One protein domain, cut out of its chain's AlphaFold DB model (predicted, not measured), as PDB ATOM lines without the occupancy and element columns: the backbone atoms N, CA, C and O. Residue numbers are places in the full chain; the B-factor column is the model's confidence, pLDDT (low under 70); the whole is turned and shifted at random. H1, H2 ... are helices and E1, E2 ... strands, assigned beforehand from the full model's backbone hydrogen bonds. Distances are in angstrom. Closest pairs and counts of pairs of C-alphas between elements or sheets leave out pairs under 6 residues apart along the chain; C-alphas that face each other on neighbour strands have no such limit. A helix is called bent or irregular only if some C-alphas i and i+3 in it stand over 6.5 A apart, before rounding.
ATOM      1  N   LEU A   5     -11.068 -34.342  42.306       95.19
ATOM      2  CA  LEU A   5     -11.793 -33.085  42.503       95.19
ATOM      3  C   LEU A   5     -12.865 -32.860  41.436       95.19
ATOM      4  O   LEU A   5     -13.973 -32.416  41.746       95.19
ATOM      5  N   LYS A   6     -12.565 -33.186  40.173       94.50
ATOM      6  CA  LYS A   6     -13.559 -33.100  39.102       94.50
ATOM      7  C   LYS A   6     -14.760 -33.996  39.383       94.50
ATOM      8  O   LYS A   6     -15.886 -33.569  39.152       94.50
ATOM      9  N   GLU A   7     -14.536 -35.196  39.904       92.88
ATOM     10  CA  GLU A   7     -15.606 -36.131  40.265       92.88
ATOM     11  C   GLU A   7     -16.432 -35.652  41.446       92.88
ATOM     12  O   GLU A   7     -17.659 -35.718  41.391       92.88
ATOM     13  N   LEU A   8     -15.780 -35.091  42.464       92.38
ATOM     14  CA  LEU A   8     -16.454 -34.454  43.588       92.38
ATOM     15  C   LEU A   8     -17.372 -33.309  43.143       92.38
ATOM     16  O   LEU A   8     -18.434 -33.115  43.724       92.38
ATOM     17  N   CYS A   9     -17.001 -32.554  42.107       92.31
ATOM     18  CA  CYS A   9     -17.808 -31.447  41.593       92.31
ATOM     19  C   CYS A   9     -19.056 -31.885  40.798       92.31
ATOM     20  O   CYS A   9     -20.018 -31.112  40.723       92.31
ATOM     21  N   LEU A  10     -19.069 -33.093  40.216       88.06
ATOM     22  CA  LEU A  10     -20.135 -33.545  39.307       88.06
ATOM     23  C   LEU A  10     -21.533 -33.575  39.957       88.06
ATOM     24  O   LEU A  10     -22.441 -32.973  39.379       88.06
ATOM     25  N   PRO A  11     -21.745 -34.173  41.151       88.56
ATOM     26  CA  PRO A  11     -23.069 -34.223  41.788       88.56
ATOM     27  C   PRO A  11     -23.651 -32.842  42.107       88.56
ATOM     28  O   PRO A  11     -24.863 -32.673  42.232       88.56
ATOM     29  N   PHE A  12     -22.785 -31.837  42.232       86.56
ATOM     30  CA  PHE A  12     -23.155 -30.464  42.551       86.56
ATOM     31  C   PHE A  12     -23.347 -29.596  41.301       86.56
ATOM     32  O   PHE A  12     -23.666 -28.412  41.425       86.56
ATOM     33  N   ASN A  13     -23.171 -30.165  40.101       89.75
ATOM     34  CA  ASN A  13     -23.162 -29.439  38.831       89.75
ATOM     35  C   ASN A  13     -22.171 -28.256  38.840       89.75
ATOM     36  O   ASN A  13     -22.438 -27.187  38.287       89.75
ATOM     37  N   ILE A  14     -21.031 -28.433  39.518       92.19
ATOM     38  CA  ILE A  14     -19.975 -27.426  39.581       92.19
ATOM     39  C   ILE A  14     -19.033 -27.638  38.402       92.19
ATOM     40  O   ILE A  14     -18.452 -28.709  38.234       92.19
ATOM     41  N   LYS A  15     -18.820 -26.595  37.597       95.00
ATOM     42  CA  LYS A  15     -17.766 -26.615  36.581       95.00
ATOM     43  C   LYS A  15     -16.420 -26.340  37.250       95.00
ATOM     44  O   LYS A  15     -16.174 -25.237  37.738       95.00
ATOM     45  N   LEU A  16     -15.534 -27.328  37.222       95.38
ATOM     46  CA  LEU A  16     -14.151 -27.189  37.670       95.38
ATOM     47  C   LEU A  16     -13.266 -26.649  36.538       95.38
ATOM     48  O   LEU A  16     -13.305 -27.156  35.415       95.38
ATOM     49  N   VAL A  17     -12.457 -25.629  36.829       95.19
ATOM     50  CA  VAL A  17     -11.496 -25.050  35.876       95.19
ATOM     51  C   VAL A  17     -10.112 -24.985  36.505       95.19
ATOM     52  O   VAL A  17      -9.914 -24.292  37.503       95.19
ATOM     53  N   TYR A  18      -9.132 -25.641  35.883       95.25
ATOM     54  CA  TYR A  18      -7.737 -25.509  36.289       95.25
ATOM     55  C   TYR A  18      -7.049 -24.333  35.593       95.25
ATOM     56  O   TYR A  18      -7.068 -24.224  34.369       95.25
ATOM     57  N   THR A  19      -6.389 -23.479  36.368       91.44
ATOM     58  CA  THR A  19      -5.755 -22.235  35.915       91.44
ATOM     59  C   THR A  19      -4.261 -22.220  36.237       91.44
ATOM     60  O   THR A  19      -3.796 -22.957  37.100       91.44
ATOM     61  N   ASN A  20      -3.506 -21.352  35.565       86.88
ATOM     62  CA  ASN A  20      -2.094 -21.075  35.867       86.88
ATOM     63  C   ASN A  20      -1.915 -19.727  36.595       86.88
ATOM     64  O   ASN A  20      -0.872 -19.086  36.474       86.88
ATOM     65  N   ASN A  21      -2.949 -19.249  37.300       83.06
ATOM     66  CA  ASN A  21      -2.897 -17.956  37.979       83.06
ATOM     67  C   ASN A  21      -1.931 -18.007  39.173       83.06
ATOM     68  O   ASN A  21      -2.232 -18.617  40.196       83.06
ATOM     69  N   LYS A  22      -0.792 -17.319  39.051       77.25
ATOM     70  CA  LYS A  22       0.270 -17.320  40.069       77.25
ATOM     71  C   LYS A  22      -0.186 -16.794  41.433       77.25
ATOM     72  O   LYS A  22       0.340 -17.240  42.442       77.25
ATOM     73  N   TYR A  23      -1.148 -15.872  41.454       82.12
ATOM     74  CA  TYR A  23      -1.562 -15.162  42.662       82.12
ATOM     75  C   TYR A  23      -2.839 -15.721  43.278       82.12
ATOM     76  O   TYR A  23      -2.958 -15.772  44.491       82.12
ATOM     77  N   THR A  24      -3.828 -16.120  42.476       89.94
ATOM     78  CA  THR A  24      -5.088 -16.680  42.989       89.94
ATOM     79  C   THR A  24      -5.106 -18.178  42.768       89.94
ATOM     80  O   THR A  24      -5.294 -18.633  41.641       89.94
ATOM     81  N   ILE A  25      -4.953 -18.945  43.846       93.81
ATOM     82  CA  ILE A  25      -4.900 -20.406  43.739       93.81
ATOM     83  C   ILE A  25      -6.273 -21.066  43.791       93.81
ATOM     84  O   ILE A  25      -6.441 -22.164  43.265       93.81
ATOM     85  N   LEU A  26      -7.243 -20.391  44.406       95.50
ATOM     86  CA  LEU A  26      -8.615 -20.854  44.545       95.50
ATOM     87  C   LEU A  26      -9.570 -19.665  44.450       95.50
ATOM     88  O   LEU A  26      -9.344 -18.614  45.058       95.50
ATOM     89  N   SER A  27     -10.637 -19.829  43.676       94.88
ATOM     90  CA  SER A  27     -11.777 -18.910  43.675       94.88
ATOM     91  C   SER A  27     -13.053 -19.634  43.263       94.88
ATOM     92  O   SER A  27     -13.002 -20.637  42.551       94.88
ATOM     93  N   SER A  28     -14.199 -19.083  43.648       93.50
ATOM     94  CA  SER A  28     -15.508 -19.542  43.190       93.50
ATOM     95  C   SER A  28     -16.322 -18.396  42.594       93.50
ATOM     96  O   SER A  28     -15.964 -17.220  42.703       93.50
ATOM     97  N   GLY A  29     -17.394 -18.743  41.894       92.31
ATOM     98  CA  GLY A  29     -18.352 -17.790  41.348       92.31
ATOM     99  C   GLY A  29     -19.375 -18.486  40.467       92.31
ATOM    100  O   GLY A  29     -19.311 -19.697  40.266       92.31
ATOM    101  N   LEU A  30     -20.324 -17.729  39.936       89.56
ATOM    102  CA  LEU A  30     -21.253 -18.234  38.929       89.56
ATOM    103  C   LEU A  30     -20.709 -17.919  37.533       89.56
ATOM    104  O   LEU A  30     -20.003 -16.928  37.331       89.56
ATOM    105  N   ASN A  31     -20.999 -18.775  36.558       84.19
ATOM    106  CA  ASN A  31     -20.787 -18.427  35.158       84.19
ATOM    107  C   ASN A  31     -21.938 -17.577  34.617       84.19
ATOM    108  O   ASN A  31     -22.926 -17.334  35.305       84.19
ATOM    109  N   LYS A  32     -21.824 -17.149  33.356       78.62
ATOM    110  CA  LYS A  32     -22.864 -16.358  32.677       78.62
ATOM    111  C   LYS A  32     -24.233 -17.056  32.648       78.62
ATOM    112  O   LYS A  32     -25.249 -16.382  32.564       78.62
ATOM    113  N   SER A  33     -24.258 -18.386  32.734       77.88
ATOM    114  CA  SER A  33     -25.474 -19.207  32.785       77.88
ATOM    115  C   SER A  33     -25.965 -19.466  34.218       77.88
ATOM    116  O   SER A  33     -26.837 -20.303  34.414       77.88
ATOM    117  N   GLY A  34     -25.374 -18.820  35.229       82.62
ATOM    118  CA  GLY A  34     -25.733 -19.007  36.636       82.62
ATOM    119  C   GLY A  34     -25.258 -20.326  37.253       82.62
ATOM    120  O   GLY A  34     -25.608 -20.617  38.392       82.62
ATOM    121  N   ASN A  35     -24.458 -21.130  36.544       86.62
ATOM    122  CA  ASN A  35     -23.937 -22.386  37.081       86.62
ATOM    123  C   ASN A  35     -22.694 -22.137  37.945       86.62
ATOM    124  O   ASN A  35     -21.848 -21.310  37.575       86.62
ATOM    125  N   PRO A  36     -22.534 -22.872  39.055       93.12
ATOM    126  CA  PRO A  36     -21.399 -22.705  39.942       93.12
ATOM    127  C   PRO A  36     -20.101 -23.145  39.263       93.12
ATOM    128  O   PRO A  36     -20.025 -24.173  38.590       93.12
ATOM    129  N   ILE A  37     -19.059 -22.343  39.452       94.88
ATOM    130  CA  ILE A  37     -17.699 -22.606  38.998       94.88
ATOM    131  C   ILE A  37     -16.759 -22.542  40.191       94.88
ATOM    132  O   ILE A  37     -16.794 -21.583  40.966       94.88
ATOM    133  N   ILE A  38     -15.850 -23.511  40.260       95.81
ATOM    134  CA  ILE A  38     -14.662 -23.453  41.107       95.81
ATOM    135  C   ILE A  38     -13.441 -23.399  40.185       95.81
ATOM    136  O   ILE A  38     -13.300 -24.198  39.255       95.81
ATOM    137  N   ARG A  39     -12.564 -22.421  40.419       95.88
ATOM    138  CA  ARG A  39     -11.293 -22.266  39.705       95.88
ATOM    139  C   ARG A  39     -10.156 -22.619  40.642       95.88
ATOM    140  O   ARG A  39     -10.072 -22.065  41.736       95.88
ATOM    141  N   VAL A  40      -9.278 -23.496  40.178       96.31
ATOM    142  CA  VAL A  40      -8.210 -24.099  40.975       96.31
ATOM    143  C   VAL A  40      -6.889 -23.955  40.241       96.31
ATOM    144  O   VAL A  40      -6.838 -24.071  39.022       96.31
ATOM    145  N   HIS A  41      -5.795 -23.675  40.937       94.94
ATOM    146  CA  HIS A  41      -4.479 -23.655  40.301       94.94
ATOM    147  C   HIS A  41      -4.045 -25.062  39.868       94.94
ATOM    148  O   HIS A  41      -4.235 -26.021  40.610       94.94
ATOM    149  N   LYS A  42      -3.384 -25.208  38.711       93.88
ATOM    150  CA  LYS A  42      -2.936 -26.517  38.185       93.88
ATOM    151  C   LYS A  42      -2.037 -27.299  39.146       93.88
ATOM    152  O   LYS A  42      -2.058 -28.520  39.114       93.88
ATOM    153  N   LYS A  43      -1.305 -26.618  40.038       92.25
ATOM    154  CA  LYS A  43      -0.500 -27.266  41.096       92.25
ATOM    155  C   LYS A  43      -1.326 -28.108  42.088       92.25
ATOM    156  O   LYS A  43      -0.738 -28.881  42.828       92.25
ATOM    157  N   LEU A  44      -2.650 -27.957  42.109       93.38
ATOM    158  CA  LEU A  44      -3.565 -28.733  42.952       93.38
ATOM    159  C   LEU A  44      -4.280 -29.860  42.181       93.38
ATOM    160  O   LEU A  44      -5.125 -30.531  42.752       93.38
ATOM    161  N   LYS A  45      -3.983 -30.074  40.890       90.25
ATOM    162  CA  LYS A  45      -4.714 -31.032  40.039       90.25
ATOM    163  C   LYS A  45      -4.554 -32.500  40.454       90.25
ATOM    164  O   LYS A  45      -5.426 -33.304  40.158       90.25
ATOM    165  N   ASP A  46      -3.485 -32.816  41.174       88.38
ATOM    166  CA  ASP A  46      -3.165 -34.171  41.629       88.38
ATOM    167  C   ASP A  46      -2.823 -34.172  43.129       88.38
ATOM    168  O   ASP A  46      -1.913 -34.863  43.590       88.38
ATOM    169  N   CYS A  47      -3.502 -33.318  43.902       92.88
ATOM    170  CA  CYS A  47      -3.290 -33.254  45.339       92.88
ATOM    171  C   CYS A  47      -3.955 -34.445  46.062       92.88
ATOM    172  O   CYS A  47      -4.778 -35.158  45.485       92.88
ATOM    173  N   PRO A  48      -3.576 -34.734  47.321       94.94
ATOM    174  CA  PRO A  48      -4.210 -35.801  48.085       94.94
ATOM    175  C   PRO A  48      -5.724 -35.589  48.199       94.94
ATOM    176  O   PRO A  48      -6.169 -34.460  48.379       94.94
ATOM    177  N   LYS A  49      -6.506 -36.675  48.214       93.69
ATOM    178  CA  LYS A  49      -7.982 -36.619  48.284       93.69
ATOM    179  C   LYS A  49      -8.522 -35.717  49.397       93.69
ATOM    180  O   LYS A  49      -9.472 -34.985  49.175       93.69
ATOM    181  N   VAL A  50      -7.867 -35.710  50.561       94.50
ATOM    182  CA  VAL A  50      -8.235 -34.840  51.691       94.50
ATOM    183  C   VAL A  50      -8.200 -33.347  51.336       94.50
ATOM    184  O   VAL A  50      -8.960 -32.558  51.890       94.50
ATOM    185  N   ILE A  51      -7.326 -32.949  50.408       97.31
ATOM    186  CA  ILE A  51      -7.228 -31.576  49.917       97.31
ATOM    187  C   ILE A  51      -8.327 -31.301  48.894       97.31
ATOM    188  O   ILE A  51      -8.955 -30.251  48.981       97.31
ATOM    189  N   ASP A  52      -8.624 -32.240  47.999       95.81
ATOM    190  CA  ASP A  52      -9.759 -32.122  47.075       95.81
ATOM    191  C   ASP A  52     -11.097 -32.002  47.830       95.81
ATOM    192  O   ASP A  52     -11.890 -31.096  47.555       95.81
ATOM    193  N   ASP A  53     -11.311 -32.846  48.847       94.38
ATOM    194  CA  ASP A  53     -12.478 -32.791  49.736       94.38
ATOM    195  C   ASP A  53     -12.551 -31.428  50.448       94.38
ATOM    196  O   ASP A  53     -13.615 -30.809  50.523       94.38
ATOM    197  N   ALA A  54     -11.408 -30.920  50.927       96.81
ATOM    198  CA  ALA A  54     -11.339 -29.613  51.568       96.81
ATOM    199  C   ALA A  54     -11.628 -28.462  50.594       96.81
ATOM    200  O   ALA A  54     -12.327 -27.522  50.967       96.81
ATOM    201  N   ILE A  55     -11.140 -28.518  49.350       97.38
ATOM    202  CA  ILE A  55     -11.411 -27.494  48.330       97.38
ATOM    203  C   ILE A  55     -12.910 -27.411  48.053       97.38
ATOM    204  O   ILE A  55     -13.467 -26.311  48.058       97.38
ATOM    205  N   LEU A  56     -13.572 -28.550  47.830       95.25
ATOM    206  CA  LEU A  56     -15.014 -28.555  47.615       95.25
ATOM    207  C   LEU A  56     -15.745 -28.049  48.867       95.25
ATOM    208  O   LEU A  56     -16.540 -27.112  48.770       95.25
ATOM    209  N   GLY A  57     -15.433 -28.618  50.036       93.00
ATOM    210  CA  GLY A  57     -16.047 -28.271  51.317       93.00
ATOM    211  C   GLY A  57     -15.943 -26.784  51.646       93.00
ATOM    212  O   GLY A  57     -16.933 -26.174  52.041       93.00
ATOM    213  N   TYR A  58     -14.795 -26.155  51.376       95.31
ATOM    214  CA  TYR A  58     -14.596 -24.717  51.572       95.31
ATOM    215  C   TYR A  58     -15.639 -23.859  50.838       95.31
ATOM    216  O   TYR A  58     -16.024 -22.792  51.319       95.31
ATOM    217  N   TYR A  59     -16.116 -24.324  49.680       94.06
ATOM    218  CA  TYR A  59     -17.031 -23.570  48.834       94.06
ATOM    219  C   TYR A  59     -18.505 -23.927  49.002       94.06
ATOM    220  O   TYR A  59     -19.339 -23.095  48.640       94.06
ATOM    221  N   ILE A  60     -18.838 -25.102  49.540       89.44
ATOM    222  CA  ILE A  60     -20.234 -25.559  49.663       89.44
ATOM    223  C   ILE A  60     -20.695 -25.782  51.109       89.44
ATOM    224  O   ILE A  60     -21.890 -25.705  51.379       89.44
ATOM    225  N   ASP A  61     -19.773 -26.025  52.043       87.25
ATOM    226  CA  ASP A  61     -20.052 -26.253  53.463       87.25
ATOM    227  C   ASP A  61     -19.549 -25.062  54.289       87.25
ATOM    228  O   ASP A  61     -18.493 -25.071  54.928       87.25
ATOM    229  N   PHE A  62     -20.346 -23.993  54.257       82.06
ATOM    230  CA  PHE A  62     -20.009 -22.717  54.891       82.06
ATOM    231  C   PHE A  62     -19.861 -22.800  56.413       82.06
ATOM    232  O   PHE A  62     -19.212 -21.934  56.992       82.06
ATOM    233  N   LYS A  63     -20.433 -23.823  57.065       84.25
ATOM    234  CA  LYS A  63     -20.323 -24.007  58.520       84.25
ATOM    235  C   LYS A  63     -18.911 -24.412  58.932       84.25
ATOM    236  O   LYS A  63     -18.440 -23.998  59.983       84.25
ATOM    237  N   ASN A  64     -18.230 -25.184  58.085       86.62
ATOM    238  CA  ASN A  64     -16.885 -25.694  58.345       86.62
ATOM    239  C   ASN A  64     -15.806 -25.001  57.489       86.62
ATOM    240  O   ASN A  64     -14.673 -25.482  57.417       86.62
ATOM    241  N   GLY A  65     -16.131 -23.866  56.858       88.19
ATOM    242  CA  GLY A  65     -15.252 -23.151  55.926       88.19
ATOM    243  C   GLY A  65     -13.841 -22.894  56.468       88.19
ATOM    244  O   GLY A  65     -12.863 -23.161  55.772       88.19
ATOM    245  N   ASP A  66     -13.708 -22.469  57.726       92.31
ATOM    246  CA  ASP A  66     -12.399 -22.182  58.334       92.31
ATOM    247  C   ASP A  66     -11.531 -23.436  58.507       92.31
ATOM    248  O   ASP A  66     -10.317 -23.395  58.288       92.31
ATOM    249  N   LYS A  67     -12.146 -24.579  58.837       94.56
ATOM    250  CA  LYS A  67     -11.452 -25.871  58.945       94.56
ATOM    251  C   LYS A  67     -10.887 -26.297  57.591       94.56
ATOM    252  O   LYS A  67      -9.725 -26.710  57.505       94.56
ATOM    253  N   TYR A  68     -11.687 -26.176  56.532       95.94
ATOM    254  CA  TYR A  68     -11.237 -26.489  55.179       95.94
ATOM    255  C   TYR A  68     -10.150 -25.522  54.713       95.94
ATOM    256  O   TYR A  68      -9.109 -25.965  54.234       95.94
ATOM    257  N   LEU A  69     -10.334 -24.217  54.940       95.94
ATOM    258  CA  LEU A  69      -9.345 -23.203  54.587       95.94
ATOM    259  C   LEU A  69      -7.998 -23.481  55.256       95.94
ATOM    260  O   LEU A  69      -6.970 -23.446  54.585       95.94
ATOM    261  N   LYS A  70      -7.996 -23.809  56.552       96.56
ATOM    262  CA  LYS A  70      -6.778 -24.173  57.287       96.56
ATOM    263  C   LYS A  70      -6.086 -25.392  56.673       96.56
ATOM    264  O   LYS A  70      -4.874 -25.379  56.488       96.56
ATOM    265  N   THR A  71      -6.854 -26.420  56.320       97.06
ATOM    266  CA  THR A  71      -6.333 -27.645  55.689       97.06
ATOM    267  C   THR A  71      -5.661 -27.338  54.348       97.06
ATOM    268  O   THR A  71      -4.538 -27.776  54.101       97.06
ATOM    269  N   ILE A  72      -6.311 -26.521  53.515       96.94
ATOM    270  CA  ILE A  72      -5.785 -26.103  52.211       96.94
ATOM    271  C   ILE A  72      -4.512 -25.267  52.384       96.94
ATOM    272  O   ILE A  72      -3.506 -25.560  51.741       96.94
ATOM    273  N   LYS A  73      -4.534 -24.249  53.256       96.44
ATOM    274  CA  LYS A  73      -3.378 -23.371  53.496       96.44
ATOM    275  C   LYS A  73      -2.159 -24.159  53.963       96.44
ATOM    276  O   LYS A  73      -1.092 -24.018  53.376       96.44
ATOM    277  N   ASN A  74      -2.343 -25.063  54.926       95.94
ATOM    278  CA  ASN A  74      -1.265 -25.918  55.419       95.94
ATOM    279  C   ASN A  74      -0.621 -26.734  54.288       95.94
ATOM    280  O   ASN A  74       0.600 -26.829  54.214       95.94
ATOM    281  N   TYR A  75      -1.418 -27.313  53.387       96.44
ATOM    282  CA  TYR A  75      -0.881 -28.057  52.248       96.44
ATOM    283  C   TYR A  75      -0.134 -27.152  51.262       96.44
ATOM    284  O   TYR A  75       0.970 -27.473  50.824       96.44
ATOM    285  N   VAL A  76      -0.712 -25.998  50.933       94.31
ATOM    286  CA  VAL A  76      -0.127 -25.029  49.998       94.31
ATOM    287  C   VAL A  76       1.219 -24.497  50.503       94.31
ATOM    288  O   VAL A  76       2.180 -24.420  49.736       94.31
ATOM    289  N   GLU A  77       1.306 -24.168  51.787       94.00
ATOM    290  CA  GLU A  77       2.505 -23.592  52.398       94.00
ATOM    291  C   GLU A  77       3.581 -24.655  52.640       94.00
ATOM    292  O   GLU A  77       4.742 -24.442  52.296       94.00
ATOM    293  N   LEU A  78       3.211 -25.826  53.169       91.50
ATOM    294  CA  LEU A  78       4.186 -26.847  53.563       91.50
ATOM    295  C   LEU A  78       4.616 -27.745  52.398       91.50
ATOM    296  O   LEU A  78       5.791 -28.095  52.294       91.50
ATOM    297  N   GLN A  79       3.680 -28.131  51.527       91.62
ATOM    298  CA  GLN A  79       3.937 -29.111  50.464       91.62
ATOM    299  C   GLN A  79       4.221 -28.436  49.123       91.62
ATOM    300  O   GLN A  79       5.171 -28.806  48.437       91.62
ATOM    301  N   LEU A  80       3.438 -27.414  48.753       88.75
ATOM    302  CA  LEU A  80       3.652 -26.683  47.497       88.75
ATOM    303  C   LEU A  80       4.641 -25.517  47.626       88.75
ATOM    304  O   LEU A  80       5.055 -24.977  46.594       88.75
ATOM    305  N   LYS A  81       5.021 -25.146  48.860       89.44
ATOM    306  CA  LYS A  81       5.969 -24.067  49.187       89.44
ATOM    307  C   LYS A  81       5.619 -22.741  48.500       89.44
ATOM    308  O   LYS A  81       6.494 -22.048  47.983       89.44
ATOM    309  N   LEU A  82       4.328 -22.414  48.437       84.62
ATOM    310  CA  LEU A  82       3.847 -21.139  47.902       84.62
ATOM    311  C   LEU A  82       3.723 -20.117  49.037       84.62
ATOM    312  O   LEU A  82       3.059 -20.390  50.032       84.62
ATOM    313  N   THR A  83       4.327 -18.943  48.865       78.00
ATOM    314  CA  THR A  83       4.360 -17.872  49.881       78.00
ATOM    315  C   THR A  83       3.463 -16.686  49.534       78.00
ATOM    316  O   THR A  83       2.875 -16.088  50.426       78.00
ATOM    317  N   ASP A  84       3.282 -16.391  48.243       85.69
ATOM    318  CA  ASP A  84       2.534 -15.222  47.761       85.69
ATOM    319  C   ASP A  84       1.276 -15.647  46.997       85.69
ATOM    320  O   ASP A  84       1.219 -15.603  45.765       85.69
ATOM    321  N   TYR A  85       0.259 -16.099  47.732       87.56
ATOM    322  CA  TYR A  85      -0.992 -16.580  47.150       87.56
ATOM    323  C   TYR A  85      -2.237 -16.043  47.860       87.56
ATOM    324  O   TYR A  85      -2.225 -15.629  49.017       87.56
ATOM    325  N   ILE A  86      -3.357 -16.103  47.146       90.44
ATOM    326  CA  ILE A  86      -4.686 -15.724  47.604       90.44
ATOM    327  C   ILE A  86      -5.630 -16.904  47.378       90.44
ATOM    328  O   ILE A  86      -5.726 -17.455  46.277       90.44
ATOM    329  N   ILE A  87      -6.376 -17.248  48.426       92.44
ATOM    330  CA  ILE A  87      -7.585 -18.071  48.346       92.44
ATOM    331  C   ILE A  87      -8.766 -17.116  48.473       92.44
ATOM    332  O   ILE A  87      -8.954 -16.492  49.517       92.44
ATOM    333  N   LYS A  88      -9.550 -16.968  47.404       90.62
ATOM    334  CA  LYS A  88     -10.770 -16.161  47.435       90.62
ATOM    335  C   LYS A  88     -11.928 -17.021  47.920       90.62
ATOM    336  O   LYS A  88     -12.202 -18.070  47.336       90.62
ATOM    337  N   GLY A  89     -12.617 -16.560  48.959       85.50
ATOM    338  CA  GLY A  89     -13.870 -17.165  49.404       85.50
ATOM    339  C   GLY A  89     -15.014 -16.947  48.409       85.50
ATOM    340  O   GLY A  89     -14.889 -16.188  47.446       85.50
ATOM    341  N   SER A  90     -16.149 -17.599  48.667       85.38
ATOM    342  CA  SER A  90     -17.368 -17.419  47.872       85.38
ATOM    343  C   SER A  90     -17.914 -16.000  47.962       85.38
ATOM    344  O   SER A  90     -18.138 -15.493  49.066       85.38
ATOM    345  N   ASN A  91     -18.188 -15.401  46.799       80.88
ATOM    346  CA  ASN A  91     -18.899 -14.130  46.702       80.88
ATOM    347  C   ASN A  91     -20.386 -14.287  47.092       80.88
ATOM    348  O   ASN A  91     -20.885 -15.402  47.277       80.88
ATOM    349  N   LYS A  92     -21.093 -13.161  47.244       83.00
ATOM    350  CA  LYS A  92     -22.483 -13.147  47.725       83.00
ATOM    351  C   LYS A  92     -23.419 -13.947  46.814       83.00
ATOM    352  O   LYS A  92     -24.206 -14.733  47.329       83.00
ATOM    353  N   GLU A  93     -23.305 -13.813  45.490       85.44
ATOM    354  CA  GLU A  93     -24.165 -14.562  44.559       85.44
ATOM    355  C   GLU A  93     -23.937 -16.073  44.654       85.44
ATOM    356  O   GLU A  93     -24.895 -16.839  44.706       85.44
ATOM    357  N   TYR A  94     -22.679 -16.514  44.726       86.94
ATOM    358  CA  TYR A  94     -22.347 -17.931  44.851       86.94
ATOM    359  C   TYR A  94     -22.839 -18.509  46.177       86.94
ATOM    360  O   TYR A  94     -23.387 -19.607  46.202       86.94
ATOM    361  N   ARG A  95     -22.690 -17.775  47.287       85.12
ATOM    362  CA  ARG A  95     -23.268 -18.192  48.576       85.12
ATOM    363  C   ARG A  95     -24.783 -18.317  48.476       85.12
ATOM    364  O   ARG A  95     -25.331 -19.342  48.865       85.12
ATOM    365  N   ASN A  96     -25.440 -17.317  47.895       85.12
ATOM    366  CA  ASN A  96     -26.884 -17.323  47.702       85.12
ATOM    367  C   ASN A  96     -27.344 -18.500  46.833       85.12
ATOM    368  O   ASN A  96     -28.341 -19.118  47.169       85.12
ATOM    369  N   TYR A  97     -26.601 -18.878  45.788       85.81
ATOM    370  CA  TYR A  97     -26.912 -20.055  44.967       85.81
ATOM    371  C   TYR A  97     -27.026 -21.344  45.799       85.81
ATOM    372  O   TYR A  97     -27.919 -22.158  45.575       85.81
ATOM    373  N   TRP A  98     -26.141 -21.534  46.780       84.88
ATOM    374  CA  TRP A  98     -26.167 -22.717  47.647       84.88
ATOM    375  C   TRP A  98     -27.193 -22.621  48.776       84.88
ATOM    376  O   TRP A  98     -27.677 -23.656  49.230       84.88
ATOM    377  N   LEU A  99     -27.531 -21.403  49.209       81.81
ATOM    378  CA  LEU A  99     -28.525 -21.145  50.254       81.81
ATOM    379  C   LEU A  99     -29.972 -21.162  49.727       81.81
ATOM    380  O   LEU A  99     -30.868 -21.564  50.456       81.81
ATOM    381  N   LEU A 100     -30.200 -20.754  48.473       73.12
ATOM    382  CA  LEU A 100     -31.519 -20.563  47.845       73.12
ATOM    383  C   LEU A 100     -31.908 -21.709  46.900       73.12
ATOM    384  O   LEU A 100     -32.581 -21.485  45.899       73.12
ATOM    385  N   LYS A 101     -31.460 -22.937  47.170       60.75
ATOM    386  CA  LYS A 101     -31.541 -24.098  46.261       60.75
ATOM    387  C   LYS A 101     -32.964 -24.527  45.812       60.75
ATOM    388  O   LYS A 101     -33.062 -25.554  45.143       60.75
TER     389      LYS A 101
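Overview. This is residues 5 to 101 of the 156 residues of an uncharacterized protein of Tissierellia bacterium (UniProt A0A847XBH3). A small sheet of three strands forms a wall with helices H1 and H2 packed over one face and the other face bare; H3 folds back on H2 on the side away from the sheet, and a long stretch then returns past the edge strand E2 to the short helix H4 at the end of that strand. The sheet with H1, H2 and H4 makes two layers, helices on one face of a sheet. The printed part has 97 residues, with four named helices and three named strands in the order H1 E1 E2 E3 H2 H3 H4; the sheet is mixed, in the order E1 E3 E2, and the class is mixed, helices and strands. The whole is compact, with a radius of gyration of the C-alphas of 12.6 A and spans of 37 by 26 by 23 A.

Along the chain. In the sheet, E3 is residues 36 to 41, 17.0 A long, E1 residues 15 to 19, 12.8 A, and E2 residues 24 to 30, 16.7 A. C-alpha 36 is at (-21.399, -22.705, 39.942). H1 is residues 5 to 12, 11.7 A, beginning at C-alpha 5 (-11.793, -33.085, 42.503); it is irregular, but only just: C-alphas 8 and 11 are 6.9 A apart. H2 is residues 49 to 60, 16.6 A, and H3 residues 65 to 78, 19.9 A. H4 is residues 92 to 99, 10.3 A, ending at C-alpha 99 (-28.525, -21.145, 50.254).

Arrangement. E3 is the inner strand. It is parallel to E1, at 24 degrees, with N 17 and O 38 2.9 A apart, within hydrogen-bond range. E2 and E3 form an antiparallel hairpin, at 169 degrees, with N 39 and O 27 within range at 2.8 A. H1 lies over E1 at a height over the sheet of 8.9 A, along the strands, at 15 degrees to E1 on the local plane. H2 is on the same face, at a height of 10.3 A, slantwise to the strands. H1 and H2 touch, closest at the C-alphas of Leu 5 and Asp 52, 5.1 A; they run the same way at a steep tilt of 37 degrees, only just steep. H2 and H3 form a helical hairpin, a steep tilt of 41 degrees, opposite ways, closest at the C-alphas of Tyr 58 and Gly 65, 4.7 A. H3 is not on the sheet. H4 is on the sheet; its closest C-alphas to E2 are those of Tyr 94 and Gly 29, 5.3 A. Every O i to N i+4 pair is within range in H3 and H4, but 2 of 4 in H1 and 7 of 8 in H2.

Size, cuts and confidence. The C-alphas farthest apart, those of Lys 81 and Leu 100, are 37.7 A apart. The printed part has no cut. The link from H3 to H4, residues 79 to 91, is long; its residues 86 to 87 pair in parallel with residues 24 to 26 of E2. The mean pLDDT of the printed part is 90.1, and residue 101 is under 70.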